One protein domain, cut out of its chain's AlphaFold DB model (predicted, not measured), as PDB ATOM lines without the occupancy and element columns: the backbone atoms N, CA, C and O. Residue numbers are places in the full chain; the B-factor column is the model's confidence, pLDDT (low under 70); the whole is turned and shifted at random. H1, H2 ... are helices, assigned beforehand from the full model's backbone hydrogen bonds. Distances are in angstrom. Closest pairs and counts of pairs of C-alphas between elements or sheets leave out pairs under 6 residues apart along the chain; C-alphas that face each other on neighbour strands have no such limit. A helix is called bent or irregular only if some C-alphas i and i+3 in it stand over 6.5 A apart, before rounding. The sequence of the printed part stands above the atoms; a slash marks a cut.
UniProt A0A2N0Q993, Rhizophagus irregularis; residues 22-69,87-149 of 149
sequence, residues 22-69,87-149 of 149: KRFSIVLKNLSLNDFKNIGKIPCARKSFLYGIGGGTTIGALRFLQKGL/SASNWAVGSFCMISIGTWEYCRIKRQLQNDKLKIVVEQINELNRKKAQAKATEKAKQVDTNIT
ATOM      1  N   LYS A  22      23.451  -3.781  -2.065       40.59
ATOM      2  CA  LYS A  22      24.253  -3.806  -3.305       40.59
ATOM      3  C   LYS A  22      25.625  -4.467  -3.137       40.59
ATOM      4  O   LYS A  22      26.066  -5.186  -4.025       40.59
ATOM      5  N   ARG A  23      26.300  -4.272  -1.999       48.81
ATOM      6  CA  ARG A  23      27.594  -4.924  -1.699       48.81
ATOM      7  C   ARG A  23      27.405  -6.344  -1.167       48.81
ATOM      8  O   ARG A  23      28.136  -7.246  -1.572       48.81
ATOM      9  N   PHE A  24      26.394  -6.560  -0.325       49.81
ATOM     10  CA  PHE A  24      26.056  -7.885   0.183       49.81
ATOM     11  C   PHE A  24      25.530  -8.790  -0.920       49.81
ATOM     12  O   PHE A  24      25.927  -9.939  -0.933       49.81
ATOM     13  N   SER A  25      24.742  -8.330  -1.894       40.59
ATOM     14  CA  SER A  25      24.306  -9.200  -2.998       40.59
ATOM     15  C   SER A  25      25.455  -9.637  -3.919       40.59
ATOM     16  O   SER A  25      25.419 -10.756  -4.417       40.59
ATOM     17  N   ILE A  26      26.507  -8.831  -4.107       48.62
ATOM     18  CA  ILE A  26      27.695  -9.204  -4.906       48.62
ATOM     19  C   ILE A  26      28.556 -10.252  -4.176       48.62
ATOM     20  O   ILE A  26      29.051 -11.201  -4.790       48.62
ATOM     21  N   VAL A  27      28.684 -10.113  -2.853       47.41
ATOM     22  CA  VAL A  27      29.451 -11.021  -1.986       47.41
ATOM     23  C   VAL A  27      28.647 -12.290  -1.656       47.41
ATOM     24  O   VAL A  27      29.184 -13.386  -1.775       47.41
ATOM     25  N   LEU A  28      27.341 -12.195  -1.373       53.50
ATOM     26  CA  LEU A  28      26.432 -13.339  -1.199       53.50
ATOM     27  C   LEU A  28      26.272 -14.141  -2.488       53.50
ATOM     28  O   LEU A  28      26.151 -15.352  -2.406       53.50
ATOM     29  N   LYS A  29      26.280 -13.536  -3.680       51.44
ATOM     30  CA  LYS A  29      26.164 -14.320  -4.925       51.44
ATOM     31  C   LYS A  29      27.358 -15.260  -5.139       51.44
ATOM     32  O   LYS A  29      27.164 -16.348  -5.669       51.44
ATOM     33  N   ASN A  30      28.549 -14.889  -4.661       51.94
ATOM     34  CA  ASN A  30      29.758 -15.715  -4.749       51.94
ATOM     35  C   ASN A  30      29.980 -16.625  -3.519       51.94
ATOM     36  O   ASN A  30      30.436 -17.752  -3.690       51.94
ATOM     37  N   LEU A  31      29.598 -16.196  -2.307       46.28
ATOM     38  CA  LEU A  31      29.692 -16.991  -1.066       46.28
ATOM     39  C   LEU A  31      28.466 -17.888  -0.800       46.28
ATOM     40  O   LEU A  31      28.549 -18.820  -0.014       46.28
ATOM     41  N   SER A  32      27.303 -17.663  -1.418       51.31
ATOM     42  CA  SER A  32      26.089 -18.408  -1.039       51.31
ATOM     43  C   SER A  32      26.039 -19.815  -1.636       51.31
ATOM     44  O   SER A  32      25.685 -20.753  -0.945       51.31
ATOM     45  N   LEU A  33      26.440 -20.045  -2.887       47.41
ATOM     46  CA  LEU A  33      26.161 -21.346  -3.524       47.41
ATOM     47  C   LEU A  33      27.242 -22.412  -3.284       47.41
ATOM     48  O   LEU A  33      26.908 -23.581  -3.088       47.41
ATOM     49  N   ASN A  34      28.521 -22.028  -3.233       49.41
ATOM     50  CA  ASN A  34      29.625 -22.967  -2.998       49.41
ATOM     51  C   ASN A  34      29.976 -23.124  -1.513       49.41
ATOM     52  O   ASN A  34      30.250 -24.251  -1.079       49.41
ATOM     53  N   ASP A  35      29.874 -22.053  -0.715       50.19
ATOM     54  CA  ASP A  35      30.033 -22.176   0.730       50.19
ATOM     55  C   ASP A  35      28.779 -22.729   1.397       50.19
ATOM     56  O   ASP A  35      28.981 -23.588   2.237       50.19
ATOM     57  N   PHE A  36      27.516 -22.458   0.996       52.09
ATOM     58  CA  PHE A  36      26.359 -23.183   1.590       52.09
ATOM     59  C   PHE A  36      26.362 -24.685   1.293       52.09
ATOM     60  O   PHE A  36      25.937 -25.475   2.144       52.09
ATOM     61  N   LYS A  37      26.880 -25.107   0.132       51.41
ATOM     62  CA  LYS A  37      26.988 -26.531  -0.217       51.41
ATOM     63  C   LYS A  37      28.013 -27.265   0.657       51.41
ATOM     64  O   LYS A  37      27.838 -28.449   0.934       51.41
ATOM     65  N   ASN A  38      29.018 -26.552   1.175       50.75
ATOM     66  CA  ASN A  38      29.987 -27.065   2.149       50.75
ATOM     67  C   ASN A  38      29.702 -26.630   3.607       50.75
ATOM     68  O   ASN A  38      30.249 -27.229   4.533       50.75
ATOM     69  N   ILE A  39      28.791 -25.678   3.854       45.22
ATOM     70  CA  ILE A  39      28.423 -25.149   5.186       45.22
ATOM     71  C   ILE A  39      27.697 -26.187   6.036       45.22
ATOM     72  O   ILE A  39      27.640 -26.065   7.258       45.22
ATOM     73  N   GLY A  40      27.211 -27.267   5.415       49.00
ATOM     74  CA  GLY A  40      26.790 -28.471   6.126       49.00
ATOM     75  C   GLY A  40      27.885 -29.047   7.038       49.00
ATOM     76  O   GLY A  40      27.559 -29.685   8.036       49.00
ATOM     77  N   LYS A  41      29.172 -28.771   6.766       52.84
ATOM     78  CA  LYS A  41      30.307 -29.175   7.618       52.84
ATOM     79  C   LYS A  41      30.556 -28.258   8.820       52.84
ATOM     80  O   LYS A  41      31.375 -28.611   9.674       52.84
ATOM     81  N   ILE A  42      29.864 -27.118   8.941       62.97
ATOM     82  CA  ILE A  42      30.008 -26.185  10.071       62.97
ATOM     83  C   ILE A  42      28.728 -26.227  10.928       62.97
ATOM     84  O   ILE A  42      27.898 -25.319  10.873       62.97
ATOM     85  N   PRO A  43      28.547 -27.266  11.771       62.00
ATOM     86  CA  PRO A  43      27.399 -27.422  12.664       62.00
ATOM     87  C   PRO A  43      27.186 -26.252  13.637       62.00
ATOM     88  O   PRO A  43      26.122 -26.169  14.233       62.00
ATOM     89  N   CYS A  44      28.147 -25.338  13.787       67.81
ATOM     90  CA  CYS A  44      28.041 -24.171  14.663       67.81
ATOM     91  C   CYS A  44      27.027 -23.136  14.152       67.81
ATOM     92  O   CYS A  44      26.083 -22.795  14.855       67.81
ATOM     93  N   ALA A  45      27.165 -22.706  12.893       67.44
ATOM     94  CA  ALA A  45      26.328 -21.651  12.320       67.44
ATOM     95  C   ALA A  45      24.862 -22.093  12.167       67.44
ATOM     96  O   ALA A  45      23.937 -21.352  12.495       67.44
ATOM     97  N   ARG A  46      24.641 -23.348  11.742       71.62
ATOM     98  CA  ARG A  46      23.292 -23.915  11.584       71.62
ATOM     99  C   ARG A  46      22.558 -24.042  12.920       71.62
ATOM    100  O   ARG A  46      21.353 -23.815  12.969       71.62
ATOM    101  N   LYS A  47      23.261 -24.405  13.999       72.19
ATOM    102  CA  LYS A  47      22.648 -24.532  15.327       72.19
ATOM    103  C   LYS A  47      22.291 -23.166  15.909       72.19
ATOM    104  O   LYS A  47      21.172 -23.038  16.387       72.19
ATOM    105  N   SER A  48      23.145 -22.149  15.776       72.12
ATOM    106  CA  SER A  48      22.825 -20.787  16.237       72.12
ATOM    107  C   SER A  48      21.585 -20.211  15.551       72.12
ATOM    108  O   SER A  48      20.715 -19.669  16.222       72.12
ATOM    109  N   PHE A  49      21.449 -20.392  14.234       75.25
ATOM    110  CA  PHE A  49      20.282 -19.900  13.496       75.25
ATOM    111  C   PHE A  49      18.983 -20.628  13.885       75.25
ATOM    112  O   PHE A  49      17.959 -19.988  14.113       75.25
ATOM    113  N   LEU A  50      19.033 -21.959  14.030       82.25
ATOM    114  CA  LEU A  50      17.883 -22.764  14.465       82.25
ATOM    115  C   LEU A  50      17.466 -22.460  15.910       82.25
ATOM    116  O   LEU A  50      16.273 -22.399  16.182       82.25
ATOM    117  N   TYR A  51      18.418 -22.252  16.823       81.81
ATOM    118  CA  TYR A  51      18.120 -21.849  18.201       81.81
ATOM    119  C   TYR A  51      17.619 -20.405  18.286       81.81
ATOM    120  O   TYR A  51      16.733 -20.129  19.086       81.81
ATOM    121  N   GLY A  52      18.125 -19.499  17.443       78.50
ATOM    122  CA  GLY A  52      17.643 -18.121  17.354       78.50
ATOM    123  C   GLY A  52      16.197 -18.036  16.867       78.50
ATOM    124  O   GLY A  52      15.369 -17.419  17.531       78.50
ATOM    125  N   ILE A  53      15.861 -18.704  15.755       79.75
ATOM    126  CA  ILE A  53      14.478 -18.755  15.248       79.75
ATOM    127  C   ILE A  53      13.589 -19.560  16.194       79.75
ATOM    128  O   ILE A  53      12.535 -19.084  16.596       79.75
ATOM    129  N   GLY A  54      14.018 -20.759  16.591       82.81
ATOM    130  CA  GLY A  54      13.250 -21.625  17.481       82.81
ATOM    131  C   GLY A  54      12.955 -20.957  18.823       82.81
ATOM    132  O   GLY A  54      11.814 -20.985  19.270       82.81
ATOM    133  N   GLY A  55      13.949 -20.297  19.424       78.12
ATOM    134  CA  GLY A  55      13.810 -19.538  20.668       78.12
ATOM    135  C   GLY A  55      12.988 -18.257  20.500       78.12
ATOM    136  O   GLY A  55      12.100 -17.988  21.300       78.12
ATOM    137  N   GLY A  56      13.219 -17.489  19.432       72.19
ATOM    138  CA  GLY A  56      12.480 -16.252  19.162       72.19
ATOM    139  C   GLY A  56      10.998 -16.492  18.860       72.19
ATOM    140  O   GLY A  56      10.137 -15.810  19.415       72.19
ATOM    141  N   THR A  57      10.680 -17.493  18.033       77.62
ATOM    142  CA  THR A  57       9.297 -17.863  17.705       77.62
ATOM    143  C   THR A  57       8.579 -18.465  18.905       77.62
ATOM    144  O   THR A  57       7.420 -18.133  19.116       77.62
ATOM    145  N   THR A  58       9.235 -19.297  19.723       75.19
ATOM    146  CA  THR A  58       8.594 -19.835  20.938       75.19
ATOM    147  C   THR A  58       8.307 -18.745  21.961       75.19
ATOM    148  O   THR A  58       7.194 -18.701  22.468       75.19
ATOM    149  N   ILE A  59       9.235 -17.818  22.212       69.38
ATOM    150  CA  ILE A  59       9.004 -16.689  23.131       69.38
ATOM    151  C   ILE A  59       7.924 -15.742  22.580       69.38
ATOM    152  O   ILE A  59       7.041 -15.313  23.322       69.38
ATOM    153  N   GLY A  60       7.953 -15.438  21.278       65.19
ATOM    154  CA  GLY A  60       6.956 -14.587  20.625       65.19
ATOM    155  C   GLY A  60       5.558 -15.209  20.606       65.19
ATOM    156  O   GLY A  60       4.581 -14.532  20.920       65.19
ATOM    157  N   ALA A  61       5.463 -16.507  20.302       70.81
ATOM    158  CA  ALA A  61       4.211 -17.255  20.336       70.81
ATOM    159  C   ALA A  61       3.684 -17.402  21.768       70.81
ATOM    160  O   ALA A  61       2.496 -17.201  22.000       70.81
ATOM    161  N   LEU A  62       4.561 -17.671  22.742       66.94
ATOM    162  CA  LEU A  62       4.185 -17.757  24.150       66.94
ATOM    163  C   LEU A  62       3.639 -16.415  24.651       66.94
ATOM    164  O   LEU A  62       2.572 -16.400  25.252       66.94
ATOM    165  N   ARG A  63       4.263 -15.285  24.288       62.16
ATOM    166  CA  ARG A  63       3.759 -13.937  24.608       62.16
ATOM    167  C   ARG A  63       2.404 -13.631  23.958       62.16
ATOM    168  O   ARG A  63       1.610 -12.894  24.538       62.16
ATOM    169  N   PHE A  64       2.126 -14.206  22.786       59.16
ATOM    170  CA  PHE A  64       0.831 -14.088  22.106       59.16
ATOM    171  C   PHE A  64      -0.265 -14.931  22.780       59.16
ATOM    172  O   PHE A  64      -1.427 -14.531  22.810       59.16
ATOM    173  N   LEU A  65       0.114 -16.072  23.361       66.50
ATOM    174  CA  LEU A  65      -0.779 -16.989  24.078       66.50
ATOM    175  C   LEU A  65      -0.928 -16.640  25.578       66.50
ATOM    176  O   LEU A  65      -1.898 -17.036  26.221       66.50
ATOM    177  N   GLN A  66      -0.024 -15.829  26.139       53.75
ATOM    178  CA  GLN A  66       0.051 -15.455  27.561       53.75
ATOM    179  C   GLN A  66      -0.957 -14.411  28.054       53.75
ATOM    180  O   GLN A  66      -0.838 -13.930  29.179       53.75
ATOM    181  N   LYS A  67      -2.029 -14.130  27.307       52.00
ATOM    182  CA  LYS A  67      -3.248 -13.633  27.970       52.00
ATOM    183  C   LYS A  67      -3.883 -14.694  28.892       52.00
ATOM    184  O   LYS A  67      -4.783 -14.349  29.646       52.00
ATOM    185  N   GLY A  68      -3.427 -15.953  28.835       53.88
ATOM    186  CA  GLY A  68      -3.977 -17.075  29.602       53.88
ATOM    187  C   GLY A  68      -3.203 -17.484  30.856       53.88
ATOM    188  O   GLY A  68      -3.786 -17.482  31.926       53.88
ATOM    189  N   LEU A  69      -1.934 -17.898  30.773       48.72
ATOM    190  CA  LEU A  69      -1.207 -18.434  31.934       48.72
ATOM    191  C   LEU A  69       0.294 -18.583  31.612       48.72
ATOM    192  O   LEU A  69       0.677 -18.690  30.451       48.72
ATOM    193  N   SER A  87      10.358   0.316  20.690       59.53
ATOM    194  CA  SER A  87      11.399  -0.243  21.569       59.53
ATOM    195  C   SER A  87      11.525  -1.776  21.452       59.53
ATOM    196  O   SER A  87      12.561  -2.359  21.779       59.53
ATOM    197  N   ALA A  88      10.499  -2.451  20.918       56.25
ATOM    198  CA  ALA A  88      10.446  -3.911  20.840       56.25
ATOM    199  C   ALA A  88      11.468  -4.508  19.855       56.25
ATOM    200  O   ALA A  88      12.072  -5.539  20.148       56.25
ATOM    201  N   SER A  89      11.712  -3.858  18.711       65.88
ATOM    202  CA  SER A  89      12.687  -4.335  17.719       65.88
ATOM    203  C   SER A  89      14.121  -4.278  18.240       65.88
ATOM    204  O   SER A  89      14.896  -5.195  17.982       65.88
ATOM    205  N   ASN A  90      14.468  -3.248  19.017       72.44
ATOM    206  CA  ASN A  90      15.805  -3.126  19.598       72.44
ATOM    207  C   ASN A  90      16.067  -4.243  20.628       72.44
ATOM    208  O   ASN A  90      17.131  -4.857  20.645       72.44
ATOM    209  N   TRP A  91      15.047  -4.587  21.417       66.06
ATOM    210  CA  TRP A  91      15.102  -5.702  22.363       66.06
ATOM    211  C   TRP A  91      15.121  -7.083  21.689       66.06
ATOM    212  O   TRP A  91      15.827  -7.979  22.152       66.06
ATOM    213  N   ALA A  92      14.404  -7.262  20.576       65.31
ATOM    214  CA  ALA A  92      14.427  -8.503  19.798       65.31
ATOM    215  C   ALA A  92      15.784  -8.743  19.109       65.31
ATOM    216  O   ALA A  92      16.284  -9.866  19.088       65.31
ATOM    217  N   VAL A  93      16.413  -7.687  18.583       78.19
ATOM    218  CA  VAL A  93      17.781  -7.766  18.043       78.19
ATOM    219  C   VAL A  93      18.776  -8.086  19.163       78.19
ATOM    220  O   VAL A  93      19.659  -8.920  18.974       78.19
ATOM    221  N   GLY A  94      18.592  -7.500  20.352       76.62
ATOM    222  CA  GLY A  94      19.401  -7.800  21.534       76.62
ATOM    223  C   GLY A  94      19.353  -9.276  21.949       76.62
ATOM    224  O   GLY A  94      20.399  -9.893  22.158       76.62
ATOM    225  N   SER A  95      18.159  -9.875  22.007       76.25
ATOM    226  CA  SER A  95      18.007 -11.291  22.366       76.25
ATOM    227  C   SER A  95      18.557 -12.228  21.292       76.25
ATOM    228  O   SER A  95      19.250 -13.193  21.618       76.25
ATOM    229  N   PHE A  96      18.334 -11.919  20.013       75.31
ATOM    230  CA  PHE A  96      18.890 -12.691  18.906       75.31
ATOM    231  C   PHE A  96      20.425 -12.689  18.928       75.31
ATOM    232  O   PHE A  96      21.046 -13.748  18.817       75.31
ATOM    233  N   CYS A  97      21.043 -11.523  19.140       83.69
ATOM    234  CA  CYS A  97      22.493 -11.405  19.271       83.69
ATOM    235  C   CYS A  97      23.026 -12.192  20.477       83.69
ATOM    236  O   CYS A  97      23.977 -12.956  20.319       83.69
ATOM    237  N   MET A  98      22.386 -12.087  21.649       81.88
ATOM    238  CA  MET A  98      22.784 -12.845  22.845       81.88
ATOM    239  C   MET A  98      22.705 -14.362  22.640       81.88
ATOM    240  O   MET A  98      23.654 -15.081  22.946       81.88
ATOM    241  N   ILE A  99      21.606 -14.858  22.068       81.44
ATOM    242  CA  ILE A  99      21.418 -16.291  21.792       81.44
ATOM    243  C   ILE A  99      22.447 -16.789  20.769       81.44
ATOM    244  O   ILE A  99      22.989 -17.891  20.905       81.44
ATOM    245  N   SER A 100      22.745 -15.972  19.757       77.75
ATOM    246  CA  SER A 100      23.733 -16.293  18.727       77.75
ATOM    247  C   SER A 100      25.144 -16.418  19.315       77.75
ATOM    248  O   SER A 100      25.819 -17.423  19.073       77.75
ATOM    249  N   ILE A 101      25.551 -15.455  20.155       85.56
ATOM    250  CA  ILE A 101      26.848 -15.457  20.851       85.56
ATOM    251  C   ILE A 101      26.940 -16.641  21.820       85.56
ATOM    252  O   ILE A 101      27.896 -17.413  21.748       85.56
ATOM    253  N   GLY A 102      25.922 -16.855  22.660       86.12
ATOM    254  CA  GLY A 102      25.901 -17.967  23.614       86.12
ATOM    255  C   GLY A 102      25.997 -19.331  22.926       86.12
ATOM    256  O   GLY A 102      26.744 -20.211  23.357       86.12
ATOM    257  N   THR A 103      25.318 -19.495  21.788       80.56
ATOM    258  CA  THR A 103      25.415 -20.734  21.005       80.56
ATOM    259  C   THR A 103      26.802 -20.910  20.382       80.56
ATOM    260  O   THR A 103      27.299 -22.037  20.303       80.56
ATOM    261  N   TRP A 104      27.449 -19.821  19.954       76.62
ATOM    262  CA  TRP A 104      28.792 -19.868  19.375       76.62
ATOM    263  C   TRP A 104      29.844 -20.306  20.396       76.62
ATOM    264  O   TRP A 104      30.609 -21.233  20.112       76.62
ATOM    265  N   GLU A 105      29.841 -19.727  21.598       87.00
ATOM    266  CA  GLU A 105      30.758 -20.136  22.667       87.00
ATOM    267  C   GLU A 105      30.514 -21.580  23.105       87.00
ATOM    268  O   GLU A 105      31.451 -22.382  23.176       87.00
ATOM    269  N   TYR A 106      29.247 -21.958  23.290       84.44
ATOM    270  CA  TYR A 106      28.875 -23.323  23.650       84.44
ATOM    271  C   TYR A 106      29.364 -24.346  22.615       84.44
ATOM    272  O   TYR A 106      29.950 -25.382  22.943       84.44
ATOM    273  N   CYS A 107      29.169 -24.046  21.332       82.56
ATOM    274  CA  CYS A 107      29.633 -24.888  20.242       82.56
ATOM    275  C   CYS A 107      31.170 -24.939  20.156       82.56
ATOM    276  O   CYS A 107      31.728 -26.008  19.882       82.56
ATOM    277  N   ARG A 108      31.860 -23.823  20.423       80.81
ATOM    278  CA  ARG A 108      33.328 -23.747  20.442       80.81
ATOM    279  C   ARG A 108      33.915 -24.656  21.520       80.81
ATOM    280  O   ARG A 108      34.798 -25.455  21.208       80.81
ATOM    281  N   ILE A 109      33.376 -24.605  22.738       85.12
ATOM    282  CA  ILE A 109      33.813 -25.445  23.864       85.12
ATOM    283  C   ILE A 109      33.518 -26.920  23.578       85.12
ATOM    284  O   ILE A 109      34.395 -27.778  23.685       85.12
ATOM    285  N   LYS A 110      32.295 -27.229  23.129       84.38
ATOM    286  CA  LYS A 110      31.887 -28.607  22.842       84.38
ATOM    287  C   LYS A 110      32.743 -29.240  21.747       84.38
ATOM    288  O   LYS A 110      33.079 -30.416  21.856       84.38
ATOM    289  N   ARG A 111      33.112 -28.485  20.706       82.81
ATOM    290  CA  ARG A 111      33.979 -28.993  19.635       82.81
ATOM    291  C   ARG A 111      35.348 -29.419  20.142       82.81
ATOM    292  O   ARG A 111      35.832 -30.452  19.693       82.81
ATOM    293  N   GLN A 112      35.946 -28.668  21.064       82.75
ATOM    294  CA  GLN A 112      37.235 -29.063  21.630       82.75
ATOM    295  C   GLN A 112      37.106 -30.382  22.396       82.75
ATOM    296  O   GLN A 112      37.840 -31.322  22.112       82.75
ATOM    297  N   LEU A 113      36.070 -30.512  23.228       85.06
ATOM    298  CA  LEU A 113      35.832 -31.736  23.992       85.06
ATOM    299  C   LEU A 113      35.505 -32.958  23.110       85.06
ATOM    300  O   LEU A 113      35.897 -34.080  23.419       85.06
ATOM    301  N   GLN A 114      34.762 -32.768  22.016       81.00
ATOM    302  CA  GLN A 114      34.399 -33.866  21.112       81.00
ATOM    303  C   GLN A 114      35.615 -34.428  20.377       81.00
ATOM    304  O   GLN A 114      35.683 -35.638  20.185       81.00
ATOM    305  N   ASN A 115      36.568 -33.573  19.997       84.12
ATOM    306  CA  ASN A 115      37.767 -33.998  19.282       84.12
ATOM    307  C   ASN A 115      38.622 -34.957  20.120       84.12
ATOM    308  O   ASN A 115      39.164 -35.914  19.575       84.12
ATOM    309  N   ASP A 116      38.700 -34.744  21.434       86.62
ATOM    310  CA  ASP A 116      39.480 -35.615  22.317       86.62
ATOM    311  C   ASP A 116      38.796 -36.965  22.536       86.62
ATOM    312  O   ASP A 116      39.436 -38.012  22.445       86.62
ATOM    313  N   LYS A 117      37.469 -36.974  22.703       86.56
ATOM    314  CA  LYS A 117      36.696 -38.223  22.811       86.56
ATOM    315  C   LYS A 117      36.708 -39.033  21.514       86.56
ATOM    316  O   LYS A 117      36.766 -40.258  21.557       86.56
ATOM    317  N   LEU A 118      36.675 -38.361  20.362       87.06
ATOM    318  CA  LEU A 118      36.721 -39.008  19.050       87.06
ATOM    319  C   LEU A 118      38.036 -39.748  18.816       87.06
ATOM    320  O   LEU A 118      37.996 -40.847  18.277       87.06
ATOM    321  N   LYS A 119      39.178 -39.191  19.242       88.25
ATOM    322  CA  LYS A 119      40.483 -39.861  19.108       88.25
ATOM    323  C   LYS A 119      40.494 -41.207  19.832       88.25
ATOM    324  O   LYS A 119      40.811 -42.217  19.215       88.25
ATOM    325  N   ILE A 120      40.035 -41.221  21.085       91.06
ATOM    326  CA  ILE A 120      39.976 -42.436  21.912       91.06
ATOM    327  C   ILE A 120      39.080 -43.495  21.253       91.06
ATOM    328  O   ILE A 120      39.458 -44.657  21.126       91.06
ATOM    329  N   VAL A 121      37.898 -43.095  20.776       93.50
ATOM    330  CA  VAL A 121      36.958 -44.019  20.124       93.50
ATOM    331  C   VAL A 121      37.512 -44.549  18.796       93.50
ATOM    332  O   VAL A 121      37.356 -45.731  18.488       93.50
ATOM    333  N   VAL A 122      38.171 -43.700  18.003       93.06
ATOM    334  CA  VAL A 122      38.769 -44.100  16.722       93.06
ATOM    335  C   VAL A 122      39.912 -45.090  16.933       93.06
ATOM    336  O   VAL A 122      39.992 -46.062  16.185       93.06
ATOM    337  N   GLU A 123      40.747 -44.896  17.954       92.44
ATOM    338  CA  GLU A 123      41.811 -45.842  18.306       92.44
ATOM    339  C   GLU A 123      41.235 -47.223  18.644       92.44
ATOM    340  O   GLU A 123      41.618 -48.215  18.019       92.44
ATOM    341  N   GLN A 124      40.224 -47.285  19.514       92.00
ATOM    342  CA  GLN A 124      39.565 -48.548  19.871       92.00
ATOM    343  C   GLN A 124      38.920 -49.241  18.660       92.00
ATOM    344  O   GLN A 124      39.037 -50.456  18.482       92.00
ATOM    345  N   ILE A 125      38.252 -48.479  17.788       93.31
ATOM    346  CA  ILE A 125      37.635 -49.021  16.570       93.31
ATOM    347  C   ILE A 125      38.699 -49.533  15.592       93.31
ATOM    348  O   ILE A 125      38.492 -50.568  14.951       93.31
ATOM    349  N   ASN A 126      39.834 -48.844  15.467       94.06
ATOM    350  CA  ASN A 126      40.912 -49.238  14.565       94.06
ATOM    351  C   ASN A 126      41.560 -50.564  15.002       94.06
ATOM    352  O   ASN A 126      41.772 -51.456  14.176       94.06
ATOM    353  N   GLU A 127      41.791 -50.747  16.304       93.62
ATOM    354  CA  GLU A 127      42.310 -52.007  16.850       93.62
ATOM    355  C   GLU A 127      41.358 -53.185  16.611       93.62
ATOM    356  O   GLU A 127      41.773 -54.250  16.140       93.62
ATOM    357  N   LEU A 128      40.062 -52.990  16.878       92.88
ATOM    358  CA  LEU A 128      39.039 -54.009  16.634       92.88
ATOM    359  C   LEU A 128      38.905 -54.337  15.142       92.88
ATOM    360  O   LEU A 128      38.753 -55.506  14.782       92.88
ATOM    361  N   ASN A 129      38.996 -53.336  14.264       93.19
ATOM    362  CA  ASN A 129      38.951 -53.543  12.818       93.19
ATOM    363  C   ASN A 129      40.171 -54.313  12.300       93.19
ATOM    364  O   ASN A 129      39.988 -55.207  11.475       93.19
ATOM    365  N   ARG A 130      41.387 -54.060  12.810       91.31
ATOM    366  CA  ARG A 130      42.578 -54.863  12.458       91.31
ATOM    367  C   ARG A 130      42.414 -56.327  12.860       91.31
ATOM    368  O   ARG A 130      42.667 -57.206  12.039       91.31
ATOM    369  N   LYS A 131      41.926 -56.599  14.077       92.19
ATOM    370  CA  LYS A 131      41.667 -57.974  14.546       92.19
ATOM    371  C   LYS A 131      40.603 -58.676  13.696       92.19
ATOM    372  O   LYS A 131      40.791 -59.820  13.290       92.19
ATOM    373  N   LYS A 132      39.512 -57.979  13.352       92.31
ATOM    374  CA  LYS A 132      38.462 -58.509  12.463       92.31
ATOM    375  C   LYS A 132      38.958 -58.751  11.036       92.31
ATOM    376  O   LYS A 132      38.540 -59.723  10.416       92.31
ATOM    377  N   ALA A 133      39.828 -57.893  10.505       88.75
ATOM    378  CA  ALA A 133      40.414 -58.080   9.179       88.75
ATOM    379  C   ALA A 133      41.312 -59.326   9.128       88.75
ATOM    380  O   ALA A 133      41.242 -60.083   8.164       88.75
ATOM    381  N   GLN A 134      42.088 -59.576  10.188       89.12
ATOM    382  CA  GLN A 134      42.906 -60.783  10.310       89.12
ATOM    383  C   GLN A 134      42.044 -62.043  10.411       89.12
ATOM    384  O   GLN A 134      42.248 -62.954   9.622       89.12
ATOM    385  N   ALA A 135      41.031 -62.063  11.284       90.38
ATOM    386  CA  ALA A 135      40.125 -63.207  11.412       90.38
ATOM    387  C   ALA A 135      39.447 -63.573  10.076       90.38
ATOM    388  O   ALA A 135      39.418 -64.741   9.696       90.38
ATOM    389  N   LYS A 136      38.998 -62.569   9.309       89.38
ATOM    390  CA  LYS A 136      38.403 -62.778   7.979       89.38
ATOM    391  C   LYS A 136      39.396 -63.320   6.946       89.38
ATOM    392  O   LYS A 136      38.987 -64.051   6.050       89.38
ATOM    393  N   ALA A 137      40.679 -62.960   7.026       85.12
ATOM    394  CA  ALA A 137      41.704 -63.510   6.139       85.12
ATOM    395  C   ALA A 137      41.983 -64.988   6.459       85.12
ATOM    396  O   ALA A 137      42.101 -65.798   5.543       85.12
ATOM    397  N   THR A 138      41.997 -65.356   7.744       86.50
ATOM    398  CA  THR A 138      42.176 -66.748   8.176       86.50
ATOM    399  C   THR A 138      40.976 -67.626   7.822       86.50
ATOM    400  O   THR A 138      41.156 -68.771   7.420       86.50
ATOM    401  N   GLU A 139      39.749 -67.106   7.928       88.00
ATOM    402  CA  GLU A 139      38.535 -67.822   7.500       88.00
ATOM    403  C   GLU A 139      38.524 -68.077   5.990       88.00
ATOM    404  O   GLU A 139      38.184 -69.174   5.553       88.00
ATOM    405  N   LYS A 140      38.952 -67.092   5.190       85.81
ATOM    406  CA  LYS A 140      39.072 -67.255   3.737       85.81
ATOM    407  C   LYS A 140      40.149 -68.268   3.353       85.81
ATOM    408  O   LYS A 140      39.898 -69.067   2.462       85.81
ATOM    409  N   ALA A 141      41.294 -68.277   4.039       83.31
ATOM    410  CA  ALA A 141      42.333 -69.285   3.816       83.31
ATOM    411  C   ALA A 141      41.800 -70.708   4.072       83.31
ATOM    412  O   ALA A 141      41.920 -71.571   3.212       83.31
ATOM    413  N   LYS A 142      41.075 -70.914   5.182       85.44
ATOM    414  CA  LYS A 142      40.455 -72.213   5.498       85.44
ATOM    415  C   LYS A 142      39.389 -72.652   4.486       85.44
ATOM    416  O   LYS A 142      39.261 -73.843   4.213       85.44
ATOM    417  N   GLN A 143      38.610 -71.716   3.935       84.12
ATOM    418  CA  GLN A 143      37.618 -72.040   2.901       84.12
ATOM    419  C   GLN A 143      38.263 -72.454   1.574       84.12
ATOM    420  O   GLN A 143      37.717 -73.320   0.895       84.12
ATOM    421  N   VAL A 144      39.413 -71.876   1.216       84.38
ATOM    422  CA  VAL A 144      40.156 -72.274   0.010       84.38
ATOM    423  C   VAL A 144      40.712 -73.687   0.172       84.38
ATOM    424  O   VAL A 144      40.500 -74.509  -0.711       84.38
ATOM    425  N   ASP A 145      41.306 -74.016   1.322       78.06
ATOM    426  CA  ASP A 145      41.840 -75.363   1.575       78.06
ATOM    427  C   ASP A 145      40.750 -76.452   1.535       78.06
ATOM    428  O   ASP A 145      40.974 -77.547   1.025       78.06
ATOM    429  N   THR A 146      39.535 -76.137   2.002       80.81
ATOM    430  CA  THR A 146      38.387 -77.068   1.983       80.81
ATOM    431  C   THR A 146      37.820 -77.283   0.572       80.81
ATOM    432  O   THR A 146      37.126 -78.262   0.336       80.81
ATOM    433  N   ASN A 147      38.076 -76.374  -0.375       81.69
ATOM    434  CA  ASN A 147      37.589 -76.494  -1.754       81.69
ATOM    435  C   ASN A 147      38.573 -77.232  -2.685       81.69
ATOM    436  O   ASN A 147      38.187 -77.631  -3.778       81.69
ATOM    437  N   ILE A 148      39.829 -77.402  -2.256       75.00
ATOM    438  CA  ILE A 148      40.921 -78.061  -2.999       75.00
ATOM    439  C   ILE A 148      41.175 -79.499  -2.478       75.00
ATOM    440  O   ILE A 148      42.174 -80.123  -2.825       75.00
ATOM    441  N   THR A 149      40.285 -80.039  -1.639       62.00
ATOM    442  CA  THR A 149      40.257 -81.458  -1.230       62.00
ATOM    443  C   THR A 149      38.948 -82.074  -1.694       62.00
ATOM    444  O   THR A 149      38.986 -83.211  -2.208       62.00
TER     445      THR A 149
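What this domain is: This is residues 22 to 69 and 87 to 149 of the 149 residues of a protein of Rhizophagus irregularis (UniProt A0A2N0Q993). One very long, gently curved helix, H3, makes the longest axis; H2 crosses its first half, and H1 sticks out to one side from the beginning of H2. Residues 112 to 149 form a long free arm. The printed part has 111 residues with three named helices, H1, H2, H3, and no named strand: all helix, extended, radius of gyration of the C-alphas 26.1 A, spans 88 by 46 by 26 A.

Where its parts are: H1, residues 22 to 39, begins at C-alpha 22 (24.253, -3.806, -3.305) and spans 23.3 A; it has a kink of 54 degrees near residue 33 and is only just irregular, C-alphas 30 and 33 being 6.8 A apart. H2, residues 43 to 65, spans 32.1 A. H3, residues 87 to 147, spans 83.9 A, has a kink of 29 degrees near residue 115 and ends at C-alpha 147 (37.589, -76.494, -1.754).

How they stand to each other: H1 and H2 meet only through their tight link. H1 and H3 are apart. H2 touches H3, at residues 96 to 108 of H3 alone; the closest C-alphas, of Ser 48 and Ser 100, are 5.2 A apart. They run opposite ways at a steep tilt of 48 degrees. Every O i to N i+4 pair is within hydrogen-bond range in H2, 8 of 14 in H1 and 55 of 57 in H3.

The domain as a whole: The farthest C-alphas, of Ser 87 and Thr 149, are 89.2 A apart. Residues 70 to 86 are not printed; C-alphas 69 and 87 are 24.4 A apart across this cut. Mean pLDDT of the printed part is 73.4, with 40 residues under 70, among them 22 to 45.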